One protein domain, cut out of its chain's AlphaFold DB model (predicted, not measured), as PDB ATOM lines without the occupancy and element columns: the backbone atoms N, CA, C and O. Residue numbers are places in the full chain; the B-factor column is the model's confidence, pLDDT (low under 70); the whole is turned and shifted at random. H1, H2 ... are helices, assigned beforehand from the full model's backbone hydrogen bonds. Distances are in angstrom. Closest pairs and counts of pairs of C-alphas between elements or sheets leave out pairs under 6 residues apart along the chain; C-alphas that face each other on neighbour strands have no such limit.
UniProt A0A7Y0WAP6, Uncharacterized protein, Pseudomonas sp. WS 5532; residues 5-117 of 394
ATOM      1  N   GLU A   5     206.399 212.166 192.039       75.75
ATOM      2  CA  GLU A   5     206.700 211.791 190.648       75.75
ATOM      3  C   GLU A   5     206.615 212.981 189.678       75.75
ATOM      4  O   GLU A   5     207.503 213.170 188.851       75.75
ATOM      5  N   ALA A   6     205.588 213.829 189.806       79.31
ATOM      6  CA  ALA A   6     205.451 215.029 188.981       79.31
ATOM      7  C   ALA A   6     206.544 216.069 189.282       79.31
ATOM      8  O   ALA A   6     207.002 216.766 188.377       79.31
ATOM      9  N   ALA A   7     206.990 216.154 190.539       77.62
ATOM     10  CA  ALA A   7     208.093 217.025 190.928       77.62
ATOM     11  C   ALA A   7     209.433 216.524 190.369       77.62
ATOM     12  O   ALA A   7     210.180 217.328 189.825       77.62
ATOM     13  N   LEU A   8     209.693 215.211 190.411       78.94
ATOM     14  CA  LEU A   8     210.893 214.587 189.832       78.94
ATOM     15  C   LEU A   8     210.950 214.666 188.299       78.94
ATOM     16  O   LEU A   8     212.035 214.715 187.726       78.94
ATOM     17  N   LEU A   9     209.796 214.709 187.627       81.12
ATOM     18  CA  LEU A   9     209.726 214.955 186.183       81.12
ATOM     19  C   LEU A   9     210.121 216.390 185.816       81.12
ATOM     20  O   LEU A   9     210.745 216.610 184.780       81.12
ATOM     21  N   LYS A  10     209.744 217.366 186.648       82.44
ATOM     22  CA  LYS A  10     210.059 218.782 186.425       82.44
ATOM     23  C   LYS A  10     211.480 219.135 186.869       82.44
ATOM     24  O   LYS A  10     212.166 219.891 186.188       82.44
ATOM     25  N   TRP A  11     211.900 218.581 187.999       83.06
ATOM     26  CA  TRP A  11     213.195 218.796 188.625       83.06
ATOM     27  C   TRP A  11     213.881 217.434 188.762       83.06
ATOM     28  O   TRP A  11     213.619 216.712 189.720       83.06
ATOM     29  N   PRO A  12     214.732 217.020 187.812       77.81
ATOM     30  CA  PRO A  12     215.431 215.743 187.915       77.81
ATOM     31  C   PRO A  12     216.240 215.650 189.214       77.81
ATOM     32  O   PRO A  12     216.740 216.667 189.694       77.81
ATOM     33  N   ALA A  13     216.362 214.447 189.785       75.12
ATOM     34  CA  ALA A  13     217.155 214.229 190.995       75.12
ATOM     35  C   ALA A  13     218.603 214.708 190.800       75.12
ATOM     36  O   ALA A  13     219.185 214.546 189.721       75.12
ATOM     37  N   GLU A  14     219.185 215.287 191.847       74.25
ATOM     38  CA  GLU A  14     220.573 215.726 191.816       74.25
ATOM     39  C   GLU A  14     221.500 214.522 191.727       74.25
ATOM     40  O   GLU A  14     221.518 213.637 192.583       74.25
ATOM     41  N   VAL A  15     222.326 214.521 190.688       66.94
ATOM     42  CA  VAL A  15     223.485 213.645 190.628       66.94
ATOM     43  C   VAL A  15     224.612 214.389 191.326       66.94
ATOM     44  O   VAL A  15     225.326 215.171 190.703       66.94
ATOM     45  N   LEU A  16     224.725 214.199 192.643       61.00
ATOM     46  CA  LEU A  16     225.870 214.723 193.379       61.00
ATOM     47  C   LEU A  16     227.138 214.053 192.863       61.00
ATOM     48  O   LEU A  16     227.180 212.837 192.640       61.00
ATOM     49  N   ALA A  17     228.174 214.857 192.659       51.81
ATOM     50  CA  ALA A  17     229.433 214.343 192.179       51.81
ATOM     51  C   ALA A  17     229.986 213.305 193.163       51.81
ATOM     52  O   ALA A  17     229.998 213.497 194.378       51.81
ATOM     53  N   THR A  18     230.452 212.177 192.628       49.31
ATOM     54  CA  THR A  18     231.168 211.181 193.430       49.31
ATOM     55  C   THR A  18     232.406 211.817 194.074       49.31
ATOM     56  O   THR A  18     232.900 212.846 193.610       49.31
ATOM     57  N   ALA A  19     232.974 211.178 195.103       45.69
ATOM     58  CA  ALA A  19     234.181 211.650 195.798       45.69
ATOM     59  C   ALA A  19     235.382 211.983 194.870       45.69
ATOM     60  O   ALA A  19     236.334 212.625 195.314       45.69
ATOM     61  N   ALA A  20     235.334 211.571 193.597       42.94
ATOM     62  CA  ALA A  20     236.312 211.868 192.559       42.94
ATOM     63  C   ALA A  20     236.183 213.265 191.901       42.94
ATOM     64  O   ALA A  20     237.173 213.725 191.338       42.94
ATOM     65  N   ALA A  21     235.034 213.958 191.971       51.62
ATOM     66  CA  ALA A  21     234.833 215.274 191.329       51.62
ATOM     67  C   ALA A  21     233.970 216.267 192.155       51.62
ATOM     68  O   ALA A  21     232.988 216.806 191.650       51.62
ATOM     69  N   PRO A  22     234.326 216.572 193.416       53.31
ATOM     70  CA  PRO A  22     233.499 217.315 194.387       53.31
ATOM     71  C   PRO A  22     233.340 218.832 194.111       53.31
ATOM     72  O   PRO A  22     233.208 219.621 195.040       53.31
ATOM     73  N   SER A  23     233.470 219.280 192.861       55.84
ATOM     74  CA  SER A  23     233.326 220.689 192.460       55.84
ATOM     75  C   SER A  23     232.256 220.916 191.392       55.84
ATOM     76  O   SER A  23     232.104 222.042 190.921       55.84
ATOM     77  N   GLU A  24     231.528 219.872 190.991       68.94
ATOM     78  CA  GLU A  24     230.495 219.966 189.954       68.94
ATOM     79  C   GLU A  24     229.092 220.222 190.522       68.94
ATOM     80  O   GLU A  24     228.227 220.673 189.772       68.94
ATOM     81  N   GLY A  25     228.861 220.018 191.828       75.62
ATOM     82  CA  GLY A  25     227.535 220.142 192.443       75.62
ATOM     83  C   GLY A  25     226.958 221.550 192.305       75.62
ATOM     84  O   GLY A  25     225.868 221.737 191.765       75.62
ATOM     85  N   CYS A  26     227.736 222.566 192.691       82.69
ATOM     86  CA  CYS A  26     227.339 223.969 192.535       82.69
ATOM     87  C   CYS A  26     227.147 224.358 191.056       82.69
ATOM     88  O   CYS A  26     226.150 224.985 190.705       82.69
ATOM     89  N   ALA A  27     228.045 223.942 190.157       83.06
ATOM     90  CA  ALA A  27     227.916 224.247 188.730       83.06
ATOM     91  C   ALA A  27     226.645 223.627 188.119       83.06
ATOM     92  O   ALA A  27     225.932 224.283 187.355       83.06
ATOM     93  N   GLN A  28     226.334 222.384 188.490       83.31
ATOM     94  CA  GLN A  28     225.128 221.687 188.062       83.31
ATOM     95  C   GLN A  28     223.869 222.346 188.643       83.31
ATOM     96  O   GLN A  28     222.913 222.576 187.903       83.31
ATOM     97  N   LEU A  29     223.885 222.726 189.923       87.31
ATOM     98  CA  LEU A  29     222.798 223.467 190.564       87.31
ATOM     99  C   LEU A  29     222.516 224.786 189.838       87.31
ATOM    100  O   LEU A  29     221.377 225.066 189.474       87.31
ATOM    101  N   LEU A  30     223.558 225.574 189.576       86.38
ATOM    102  CA  LEU A  30     223.462 226.863 188.892       86.38
ATOM    103  C   LEU A  30     222.983 226.732 187.441       86.38
ATOM    104  O   LEU A  30     222.431 227.697 186.903       86.38
ATOM    105  N   LYS A  31     223.193 225.572 186.810       85.81
ATOM    106  CA  LYS A  31     222.681 225.244 185.473       85.81
ATOM    107  C   LYS A  31     221.201 224.856 185.514       85.81
ATOM    108  O   LYS A  31     220.443 225.308 184.659       85.81
ATOM    109  N   THR A  32     220.794 224.041 186.488       84.88
ATOM    110  CA  THR A  32     219.398 223.601 186.666       84.88
ATOM    111  C   THR A  32     218.501 224.740 187.153       84.88
ATOM    112  O   THR A  32     217.364 224.869 186.706       84.88
ATOM    113  N   HIS A  33     219.033 225.599 188.023       88.38
ATOM    114  CA  HIS A  33     218.361 226.769 188.575       88.38
ATOM    115  C   HIS A  33     219.121 228.030 188.149       88.38
ATOM    116  O   HIS A  33     219.968 228.530 188.894       88.38
ATOM    117  N   PRO A  34     218.862 228.566 186.942       84.81
ATOM    118  CA  PRO A  34     219.625 229.687 186.393       84.81
ATOM    119  C   PRO A  34     219.375 231.023 187.108       84.81
ATOM    120  O   PRO A  34     220.118 231.971 186.885       84.81
ATOM    121  N   SER A  35     218.355 231.125 187.965       84.00
ATOM    122  CA  SER A  35     218.024 232.363 188.677       84.00
ATOM    123  C   SER A  35     217.370 232.113 190.034       84.00
ATOM    124  O   SER A  35     216.853 231.022 190.277       84.00
ATOM    125  N   ILE A  36     217.326 233.153 190.877       84.88
ATOM    126  CA  ILE A  36     216.626 233.127 192.173       84.88
ATOM    127  C   ILE A  36     215.157 232.733 192.011       84.88
ATOM    128  O   ILE A  36     214.676 231.897 192.761       84.88
ATOM    129  N   ALA A  37     214.458 233.240 190.991       84.81
ATOM    130  CA  ALA A  37     213.055 232.881 190.762       84.81
ATOM    131  C   ALA A  37     212.865 231.400 190.395       84.81
ATOM    132  O   ALA A  37     211.862 230.796 190.761       84.81
ATOM    133  N   SER A  38     213.825 230.795 189.686       88.88
ATOM    134  CA  SER A  38     213.790 229.354 189.406       88.88
ATOM    135  C   SER A  38     214.039 228.526 190.671       88.88
ATOM    136  O   SER A  38     213.429 227.470 190.836       88.88
ATOM    137  N   LEU A  39     214.902 229.011 191.569       89.06
ATOM    138  CA  LEU A  39     215.142 228.398 192.875       89.06
ATOM    139  C   LEU A  39     213.921 228.547 193.803       89.06
ATOM    140  O   LEU A  39     213.546 227.601 194.486       89.06
ATOM    141  N   GLU A  40     213.253 229.701 193.781       88.62
ATOM    142  CA  GLU A  40     212.015 229.961 194.525       88.62
ATOM    143  C   GLU A  40     210.861 229.087 194.021       88.62
ATOM    144  O   GLU A  40     210.117 228.500 194.808       88.62
ATOM    145  N   GLU A  41     210.723 228.946 192.700       89.56
ATOM    146  CA  GLU A  41     209.734 228.051 192.108       89.56
ATOM    147  C   GLU A  41     209.978 226.599 192.527       89.56
ATOM    148  O   GLU A  41     209.026 225.896 192.876       89.56
ATOM    149  N   PHE A  42     211.239 226.162 192.507       89.62
ATOM    150  CA  PHE A  42     211.629 224.864 193.036       89.62
ATOM    151  C   PHE A  42     211.218 224.731 194.504       89.62
ATOM    152  O   PHE A  42     210.473 223.807 194.825       89.62
ATOM    153  N   TRP A  43     211.615 225.679 195.357       89.19
ATOM    154  CA  TRP A  43     211.322 225.668 196.789       89.19
ATOM    155  C   TRP A  43     209.824 225.557 197.069       89.19
ATOM    156  O   TRP A  43     209.386 224.663 197.786       89.19
ATOM    157  N   ARG A  44     209.012 226.397 196.422       86.62
ATOM    158  CA  ARG A  44     207.551 226.387 196.570       86.62
ATOM    159  C   ARG A  44     206.919 225.059 196.140       86.62
ATOM    160  O   ARG A  44     205.890 224.669 196.679       86.62
ATOM    161  N   VAL A  45     207.488 224.384 195.140       84.44
ATOM    162  CA  VAL A  45     206.976 223.094 194.652       84.44
ATOM    163  C   VAL A  45     207.404 221.937 195.555       84.44
ATOM    164  O   VAL A  45     206.647 220.975 195.686       84.44
ATOM    165  N   THR A  46     208.597 222.000 196.148       80.31
ATOM    166  CA  THR A  46     209.206 220.859 196.846       80.31
ATOM    167  C   THR A  46     209.140 220.932 198.367       80.31
ATOM    168  O   THR A  46     209.232 219.885 199.000       80.31
ATOM    169  N   THR A  47     208.926 222.109 198.962       77.06
ATOM    170  CA  THR A  47     208.908 222.294 200.427       77.06
ATOM    171  C   THR A  47     207.792 221.505 201.123       77.06
ATOM    172  O   THR A  47     208.028 220.886 202.154       77.06
ATOM    173  N   ASP A  48     206.609 221.428 200.501       72.19
ATOM    174  CA  ASP A  48     205.436 220.712 201.031       72.19
ATOM    175  C   ASP A  48     205.431 219.216 200.685       72.19
ATOM    176  O   ASP A  48     204.531 218.465 201.082       72.19
ATOM    177  N   LEU A  49     206.405 218.756 199.895       69.50
ATOM    178  CA  LEU A  49     206.569 217.333 199.662       69.50
ATOM    179  C   LEU A  49     207.160 216.748 200.943       69.50
ATOM    180  O   LEU A  49     208.316 216.995 201.268       69.50
ATOM    181  N   ASN A  50     206.358 215.968 201.672       53.69
ATOM    182  CA  ASN A  50     206.799 215.207 202.840       53.69
ATOM    183  C   ASN A  50     207.835 214.149 202.422       53.69
ATOM    184  O   ASN A  50     207.529 212.960 202.306       53.69
ATOM    185  N   PHE A  51     209.073 214.572 202.190       55.28
ATOM    186  CA  PHE A  51     210.223 213.689 202.184       55.28
ATOM    187  C   PHE A  51     210.482 213.337 203.649       55.28
ATOM    188  O   PHE A  51     211.163 214.050 204.371       55.28
ATOM    189  N   THR A  52     209.925 212.218 204.112       49.31
ATOM    190  CA  THR A  52     210.242 211.597 205.418       49.31
ATOM    191  C   THR A  52     211.691 211.093 205.511       49.31
ATOM    192  O   THR A  52     212.073 210.401 206.449       49.31
ATOM    193  N   GLU A  53     212.473 211.394 204.489       50.19
ATOM    194  CA  GLU A  53     213.859 211.066 204.265       50.19
ATOM    195  C   GLU A  53     214.697 212.186 204.901       50.19
ATOM    196  O   GLU A  53     214.407 213.365 204.721       50.19
ATOM    197  N   THR A  54     215.713 211.832 205.693       51.69
ATOM    198  CA  THR A  54     216.685 212.816 206.227       51.69
ATOM    199  C   THR A  54     217.230 213.717 205.103       51.69
ATOM    200  O   THR A  54     217.204 213.304 203.949       51.69
ATOM    201  N   GLU A  55     217.774 214.913 205.385       52.84
ATOM    202  CA  GLU A  55     218.321 215.814 204.337       52.84
ATOM    203  C   GLU A  55     219.267 215.102 203.342       52.84
ATOM    204  O   GLU A  55     219.297 215.432 202.161       52.84
ATOM    205  N   LYS A  56     219.971 214.053 203.800       51.47
ATOM    206  CA  LYS A  56     220.872 213.195 203.006       51.47
ATOM    207  C   LYS A  56     220.180 212.171 202.093       51.47
ATOM    208  O   LYS A  56     220.831 211.568 201.249       51.47
ATOM    209  N   GLN A  57     218.894 211.924 202.299       59.22
ATOM    210  CA  GLN A  57     218.054 211.007 201.529       59.22
ATOM    211  C   GLN A  57     217.086 211.758 200.596       59.22
ATOM    212  O   GLN A  57     216.337 211.127 199.856       59.22
ATOM    213  N   ASN A  58     217.106 213.097 200.609       69.94
ATOM    214  CA  ASN A  58     216.368 213.916 199.655       69.94
ATOM    215  C   ASN A  58     216.895 213.666 198.228       69.94
ATOM    216  O   ASN A  58     218.073 213.389 198.024       69.94
ATOM    217  N   SER A  59     216.020 213.768 197.228       73.25
ATOM    218  CA  SER A  59     216.399 213.699 195.812       73.25
ATOM    219  C   SER A  59     217.141 214.951 195.323       73.25
ATOM    220  O   SER A  59     217.748 214.898 194.258       73.25
ATOM    221  N   TRP A  60     217.109 216.053 196.085       81.94
ATOM    222  CA  TRP A  60     217.817 217.309 195.789       81.94
ATOM    223  C   TRP A  60     218.521 217.883 197.036       81.94
ATOM    224  O   TRP A  60     218.145 218.953 197.522       81.94
ATOM    225  N   PRO A  61     219.483 217.160 197.630       79.44
ATOM    226  CA  PRO A  61     220.129 217.547 198.886       79.44
ATOM    227  C   PRO A  61     220.756 218.952 198.861       79.44
ATOM    228  O   PRO A  61     220.653 219.674 199.854       79.44
ATOM    229  N   LEU A  62     221.365 219.376 197.750       84.38
ATOM    230  CA  LEU A  62     222.000 220.688 197.626       84.38
ATOM    231  C   LEU A  62     220.964 221.789 197.352       84.38
ATOM    232  O   LEU A  62     220.906 222.762 198.106       84.38
ATOM    233  N   ALA A  63     220.110 221.641 196.333       86.69
ATOM    234  CA  ALA A  63     219.087 222.635 195.994       86.69
ATOM    235  C   ALA A  63     218.115 222.872 197.147       86.69
ATOM    236  O   ALA A  63     217.766 224.021 197.420       86.69
ATOM    237  N   TYR A  64     217.693 221.811 197.839       85.44
ATOM    238  CA  TYR A  64     216.784 221.922 198.976       85.44
ATOM    239  C   TYR A  64     217.424 222.705 200.120       85.44
ATOM    240  O   TYR A  64     216.808 223.627 200.651       85.44
ATOM    241  N   ARG A  65     218.680 222.399 200.455       85.56
ATOM    242  CA  ARG A  65     219.398 223.059 201.550       85.56
ATOM    243  C   ARG A  65     219.725 224.519 201.240       85.56
ATOM    244  O   ARG A  65     219.498 225.379 202.086       85.56
ATOM    245  N   VAL A  66     220.169 224.821 200.018       89.69
ATOM    246  CA  VAL A  66     220.376 226.206 199.555       89.69
ATOM    247  C   VAL A  66     219.055 226.977 199.574       89.69
ATOM    248  O   VAL A  66     219.008 228.079 200.111       89.69
ATOM    249  N   SER A  67     217.969 226.394 199.060       89.31
ATOM    250  CA  SER A  67     216.642 227.027 199.069       89.31
ATOM    251  C   SER A  67     216.139 227.289 200.486       89.31
ATOM    252  O   SER A  67     215.661 228.382 200.777       89.31
ATOM    253  N   HIS A  68     216.286 226.313 201.385       87.00
ATOM    254  CA  HIS A  68     215.911 226.465 202.785       87.00
ATOM    255  C   HIS A  68     216.669 227.629 203.432       87.00
ATOM    256  O   HIS A  68     216.058 228.488 204.061       87.00
ATOM    257  N   LEU A  69     217.989 227.709 203.238       88.12
ATOM    258  CA  LEU A  69     218.783 228.822 203.757       88.12
ATOM    259  C   LEU A  69     218.324 230.159 203.155       88.12
ATOM    260  O   LEU A  69     218.020 231.082 203.904       88.12
ATOM    261  N   VAL A  70     218.191 230.252 201.831       87.62
ATOM    262  CA  VAL A  70     217.816 231.498 201.138       87.62
ATOM    263  C   VAL A  70     216.421 232.006 201.531       87.62
ATOM    264  O   VAL A  70     216.249 233.214 201.679       87.62
ATOM    265  N   PHE A  71     215.431 231.121 201.697       86.50
ATOM    266  CA  PHE A  71     214.024 231.523 201.854       86.50
ATOM    267  C   PHE A  71     213.469 231.411 203.280       86.50
ATOM    268  O   PHE A  71     212.467 232.061 203.572       86.50
ATOM    269  N   ASN A  72     214.095 230.634 204.174       84.31
ATOM    270  CA  ASN A  72     213.622 230.460 205.556       84.31
ATOM    271  C   ASN A  72     214.548 231.058 206.622       84.31
ATOM    272  O   ASN A  72     214.183 231.052 207.798       84.31
ATOM    273  N   THR A  73     215.734 231.558 206.261       81.25
ATOM    274  CA  THR A  73     216.666 232.143 207.237       81.25
ATOM    275  C   THR A  73     216.931 233.615 206.953       81.25
ATOM    276  O   THR A  73     216.951 234.054 205.808       81.25
ATOM    277  N   THR A  74     217.125 234.400 208.015       78.12
ATOM    278  CA  THR A  74     217.457 235.829 207.912       78.12
ATOM    279  C   THR A  74     218.901 236.075 207.483       78.12
ATOM    280  O   THR A  74     219.173 237.094 206.856       78.12
ATOM    281  N   ASP A  75     219.818 235.158 207.806       82.44
ATOM    282  CA  ASP A  75     221.219 235.200 207.374       82.44
ATOM    283  C   ASP A  75     221.648 233.812 206.859       82.44
ATOM    284  O   ASP A  75     222.102 232.970 207.643       82.44
ATOM    285  N   PRO A  76     221.503 233.560 205.543       85.00
ATOM    286  CA  PRO A  76     221.865 232.283 204.924       85.00
ATOM    287  C   PRO A  76     223.345 231.914 205.094       85.00
ATOM    288  O   PRO A  76     223.693 230.732 205.077       85.00
ATOM    289  N   PHE A  77     224.226 232.909 205.251       86.56
ATOM    290  CA  PHE A  77     225.672 232.696 205.307       86.56
ATOM    291  C   PHE A  77     226.149 232.301 206.697       86.56
ATOM    292  O   PHE A  77     227.041 231.458 206.796       86.56
ATOM    293  N   ALA A  78     225.559 232.862 207.755       85.69
ATOM    294  CA  ALA A  78     225.941 232.538 209.129       85.69
ATOM    295  C   ALA A  78     225.834 231.030 209.411       85.69
ATOM    296  O   ALA A  78     226.807 230.416 209.848       85.69
ATOM    297  N   GLY A  79     224.691 230.418 209.076       82.81
ATOM    298  CA  GLY A  79     224.473 228.984 209.293       82.81
ATOM    299  C   GLY A  79     225.404 228.098 208.461       82.81
ATOM    300  O   GLY A  79     225.923 227.099 208.953       82.81
ATOM    301  N   ALA A  80     225.672 228.480 207.210       86.38
ATOM    302  CA  ALA A  80     226.549 227.712 206.331       86.38
ATOM    303  C   ALA A  80     228.039 227.822 206.727       86.38
ATOM    304  O   ALA A  80     228.775 226.838 206.623       86.38
ATOM    305  N   LEU A  81     228.487 228.985 207.216       89.81
ATOM    306  CA  LEU A  81     229.852 229.183 207.721       89.81
ATOM    307  C   LEU A  81     230.101 228.397 209.009       89.81
ATOM    308  O   LEU A  81     231.101 227.682 209.098       89.81
ATOM    309  N   GLU A  82     229.178 228.480 209.972       90.12
ATOM    310  CA  GLU A  82     229.256 227.720 211.226       90.12
ATOM    311  C   GLU A  82     229.359 226.214 210.951       90.12
ATOM    312  O   GLU A  82     230.124 225.495 211.598       90.12
ATOM    313  N   GLU A  83     228.635 225.726 209.944       86.56
ATOM    314  CA  GLU A  83     228.695 224.323 209.574       86.56
ATOM    315  C   GLU A  83     230.051 223.929 208.979       86.56
ATOM    316  O   GLU A  83     230.621 222.924 209.408       86.56
ATOM    317  N   VAL A  84     230.616 224.719 208.057       89.19
ATOM    318  CA  VAL A  84     231.970 224.466 207.530       89.19
ATOM    319  C   VAL A  84     232.997 224.413 208.660       89.19
ATOM    320  O   VAL A  84     233.825 223.496 208.704       89.19
ATOM    321  N   GLU A  85     232.931 225.355 209.601       90.88
ATOM    322  CA  GLU A  85     233.826 225.388 210.760       90.88
ATOM    323  C   GLU A  85     233.630 224.166 211.665       90.88
ATOM    324  O   GLU A  85     234.605 223.509 212.041       90.88
ATOM    325  N   SER A  86     232.384 223.794 211.954       91.69
ATOM    326  CA  SER A  86     232.037 222.612 212.749       91.69
ATOM    327  C   SER A  86     232.558 221.314 212.120       91.69
ATOM    328  O   SER A  86     233.167 220.497 212.818       91.69
ATOM    329  N   GLN A  87     232.399 221.126 210.805       88.19
ATOM    330  CA  GLN A  87     232.902 219.932 210.110       88.19
ATOM    331  C   GLN A  87     234.430 219.886 210.089       88.19
ATOM    332  O   GLN A  87     235.028 218.838 210.355       88.19
ATOM    333  N   LYS A  88     235.072 221.041 209.882       89.25
ATOM    334  CA  LYS A  88     236.527 221.186 209.987       89.25
ATOM    335  C   LYS A  88     237.029 220.830 211.390       89.25
ATOM    336  O   LYS A  88     238.011 220.102 211.515       89.25
ATOM    337  N   HIS A  89     236.348 221.286 212.443       91.44
ATOM    338  CA  HIS A  89     236.678 220.940 213.830       91.44
ATOM    339  C   HIS A  89     236.506 219.447 214.132       91.44
ATOM    340  O   HIS A  89     237.279 218.890 214.912       91.44
ATOM    341  N   ARG A  90     235.527 218.788 213.502       91.31
ATOM    342  CA  ARG A  90     235.284 217.341 213.628       91.31
ATOM    343  C   ARG A  90     236.223 216.484 212.774       91.31
ATOM    344  O   ARG A  90     236.253 215.271 212.958       91.31
ATOM    345  N   GLY A  91     236.980 217.090 211.857       87.62
ATOM    346  CA  GLY A  91     237.823 216.373 210.899       87.62
ATOM    347  C   GLY A  91     237.033 215.621 209.820       87.62
ATOM    348  O   GLY A  91     237.598 214.746 209.161       87.62
ATOM    349  N   ASP A  92     235.747 215.937 209.630       86.69
ATOM    350  CA  ASP A  92     234.919 215.345 208.575       86.69
ATOM    351  C   ASP A  92     235.155 216.080 207.251       86.69
ATOM    352  O   ASP A  92     234.493 217.063 206.916       86.69
ATOM    353  N   VAL A  93     236.127 215.588 206.482       84.31
ATOM    354  CA  VAL A  93     236.506 216.166 205.184       84.31
ATOM    355  C   VAL A  93     235.364 216.089 204.165       84.31
ATOM    356  O   VAL A  93     235.265 216.955 203.296       84.31
ATOM    357  N   ALA A  94     234.514 215.058 204.235       80.56
ATOM    358  CA  ALA A  94     233.399 214.904 203.305       80.56
ATOM    359  C   ALA A  94     232.289 215.911 203.633       80.56
ATOM    360  O   ALA A  94     231.897 216.683 202.759       80.56
ATOM    361  N   GLY A  95     231.877 215.977 204.903       81.06
ATOM    362  CA  GLY A  95     230.904 216.963 205.376       81.06
ATOM    363  C   GLY A  95     231.375 218.407 205.185       81.06
ATOM    364  O   GLY A  95     230.581 219.268 204.811       81.06
ATOM    365  N   GLN A  96     232.674 218.680 205.363       84.81
ATOM    366  CA  GLN A  96     233.243 220.003 205.092       84.81
ATOM    367  C   GLN A  96     233.083 220.389 203.614       84.81
ATOM    368  O   GLN A  96     232.657 221.503 203.323       84.81
ATOM    369  N   LYS A  97     233.387 219.479 202.680       83.19
ATOM    370  CA  LYS A  97     233.240 219.745 201.239       83.19
ATOM    371  C   LYS A  97     231.788 220.010 200.845       83.19
ATOM    372  O   LYS A  97     231.546 220.925 200.066       83.19
ATOM    373  N   GLU A  98     230.842 219.250 201.397       81.44
ATOM    374  CA  GLU A  98     229.407 219.473 201.173       81.44
ATOM    375  C   GLU A  98     228.976 220.866 201.662       81.44
ATOM    376  O   GLU A  98     228.328 221.615 200.930       81.44
ATOM    377  N   ALA A  99     229.386 221.258 202.872       85.50
ATOM    378  CA  ALA A  99     229.075 222.578 203.420       85.50
ATOM    379  C   ALA A  99     229.754 223.720 202.626       85.50
ATOM    380  O   ALA A  99     229.154 224.771 202.394       85.50
ATOM    381  N   GLU A 100     230.973 223.506 202.121       88.00
ATOM    382  CA  GLU A 100     231.648 224.444 201.216       88.00
ATOM    383  C   GLU A 100     230.943 224.576 199.855       88.00
ATOM    384  O   GLU A 100     230.966 225.658 199.262       88.00
ATOM    385  N   GLU A 101     230.320 223.513 199.334       86.19
ATOM    386  CA  GLU A 101     229.503 223.592 198.115       86.19
ATOM    387  C   GLU A 101     228.230 224.412 198.338       86.19
ATOM    388  O   GLU A 101     227.885 225.229 197.480       86.19
ATOM    389  N   VAL A 102     227.581 224.265 199.500       88.75
ATOM    390  CA  VAL A 102     226.441 225.108 199.898       88.75
ATOM    391  C   VAL A 102     226.860 226.577 199.954       88.75
ATOM    392  O   VAL A 102     226.201 227.416 199.343       88.75
ATOM    393  N   LEU A 103     227.986 226.900 200.603       89.62
ATOM    394  CA  LEU A 103     228.509 228.272 200.635       89.62
ATOM    395  C   LEU A 103     228.802 228.815 199.235       89.62
ATOM    396  O   LEU A 103     228.421 229.943 198.925       89.62
ATOM    397  N   ARG A 104     229.443 228.022 198.368       88.88
ATOM    398  CA  ARG A 104     229.706 228.428 196.977       88.88
ATOM    399  C   ARG A 104     228.415 228.700 196.209       88.88
ATOM    400  O   ARG A 104     228.365 229.660 195.445       88.88
ATOM    401  N   ALA A 105     227.386 227.879 196.405       89.94
ATOM    402  CA  ALA A 105     226.079 228.091 195.795       89.94
ATOM    403  C   ALA A 105     225.412 229.372 196.317       89.94
ATOM    404  O   ALA A 105     224.914 230.156 195.512       89.94
ATOM    405  N   LEU A 106     225.453 229.621 197.630       91.00
ATOM    406  CA  LEU A 106     224.922 230.846 198.233       91.00
ATOM    407  C   LEU A 106     225.598 232.099 197.671       91.00
ATOM    408  O   LEU A 106     224.895 233.008 197.243       91.00
ATOM    409  N   VAL A 107     226.934 232.122 197.597       89.06
ATOM    410  CA  VAL A 107     227.675 233.245 196.992       89.06
ATOM    411  C   VAL A 107     227.246 233.455 195.541       89.06
ATOM    412  O   VAL A 107     226.890 234.565 195.166       89.06
ATOM    413  N   ALA A 108     227.192 232.390 194.736       88.75
ATOM    414  CA  ALA A 108     226.830 232.501 193.323       88.75
ATOM    415  C   ALA A 108     225.374 232.951 193.099       88.75
ATOM    416  O   ALA A 108     225.071 233.641 192.123       88.75
ATOM    417  N   PHE A 109     224.452 232.567 193.982       88.50
ATOM    418  CA  PHE A 109     223.081 233.061 193.935       88.50
ATOM    419  C   PHE A 109     222.959 234.498 194.461       88.50
ATOM    420  O   PHE A 109     222.142 235.240 193.920       88.50
ATOM    421  N   GLU A 110     223.773 234.922 195.434       87.56
ATOM    422  CA  GLU A 110     223.842 236.328 195.864       87.56
ATOM    423  C   GLU A 110     224.422 237.206 194.743       87.56
ATOM    424  O   GLU A 110     223.841 238.242 194.429       87.56
ATOM    425  N   ASP A 111     225.473 236.745 194.052       86.69
ATOM    426  CA  ASP A 111     226.001 237.383 192.838       86.69
ATOM    427  C   ASP A 111     224.887 237.561 191.799       86.69
ATOM    428  O   ASP A 111     224.662 238.660 191.300       86.69
ATOM    429  N   ARG A 112     224.131 236.496 191.500       84.31
ATOM    430  CA  ARG A 112     223.000 236.571 190.561       84.31
ATOM    431  C   ARG A 112     221.914 237.521 191.041       84.31
ATOM    432  O   ARG A 112     221.408 238.274 190.226       84.31
ATOM    433  N   LEU A 113     221.554 237.512 192.323       80.25
ATOM    434  CA  LEU A 113     220.559 238.432 192.882       80.25
ATOM    435  C   LEU A 113     220.985 239.893 192.692       80.25
ATOM    436  O   LEU A 113     220.176 240.728 192.289       80.25
ATOM    437  N   ILE A 114     222.258 240.176 192.968       76.56
ATOM    438  CA  ILE A 114     222.855 241.502 192.824       76.56
ATOM    439  C   ILE A 114     222.895 241.912 191.347       76.56
ATOM    440  O   ILE A 114     222.566 243.050 191.032       76.56
ATOM    441  N   LEU A 115     223.265 241.005 190.440       74.94
ATOM    442  CA  LEU A 115     223.493 241.311 189.024       74.94
ATOM    443  C   LEU A 115     222.236 241.257 188.140       74.94
ATOM    444  O   LEU A 115     222.180 241.988 187.156       74.94
ATOM    445  N   ASP A 116     221.230 240.440 188.471       67.06
ATOM    446  CA  ASP A 116     220.003 240.256 187.668       67.06
ATOM    447  C   ASP A 116     219.134 241.528 187.598       67.06
ATOM    448  O   ASP A 116     218.132 241.539 186.886       67.06
ATOM    449  N   ASP A 117     219.472 242.579 188.355       56.72
ATOM    450  CA  ASP A 117     218.823 243.899 188.361       56.72
ATOM    451  C   ASP A 117     217.282 243.847 188.479       56.72
ATOM    452  O   ASP A 117     216.584 244.800 188.142       56.72
TER     453      ASP A 117
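Overview. This is residues 5 to 117 of the 394 residues of an uncharacterized protein of Pseudomonas sp. WS 5532 (UniProt A0A7Y0WAP6). Long helix H6 and H5 form a hairpin; H4 crosses H6, H3 crosses H4, and H2 packs on H6. The printed part has 113 residues with six named helices, H1 to H6: all helix. It is compact, with a radius of gyration of the C-alphas of 13.8 A and spans of 39 by 34 by 26 A.

Arrangement. H6, residues 93 to 115, touches H5, residues 76 to 90, opposite ways at a shallow 18 degrees, closest at C-alphas 87 and 96, 5.0 A apart. H4, residues 61 to 72, touches residues 102 to 106 of H6 alone, closest at C-alphas 66 and 102, 6.2 A. H3, residues 36 to 46, touches H4, closest at C-alphas 43 and 67, 5.9 A. Every O i to N i+4 pair is within hydrogen-bond range, but 10 of 11 in H5.

Along the chain. H1, residues 5 to 10, begins at C-alpha 5 (206.700, 211.791, 190.648). H2 is residues 25 to 32. H6, 32.6 A long, ends at C-alpha 115 (223.493, 241.311, 189.024).

Size, cuts and confidence. Long links, residues 11 to 24 and 47 to 60, hold low-confidence residues.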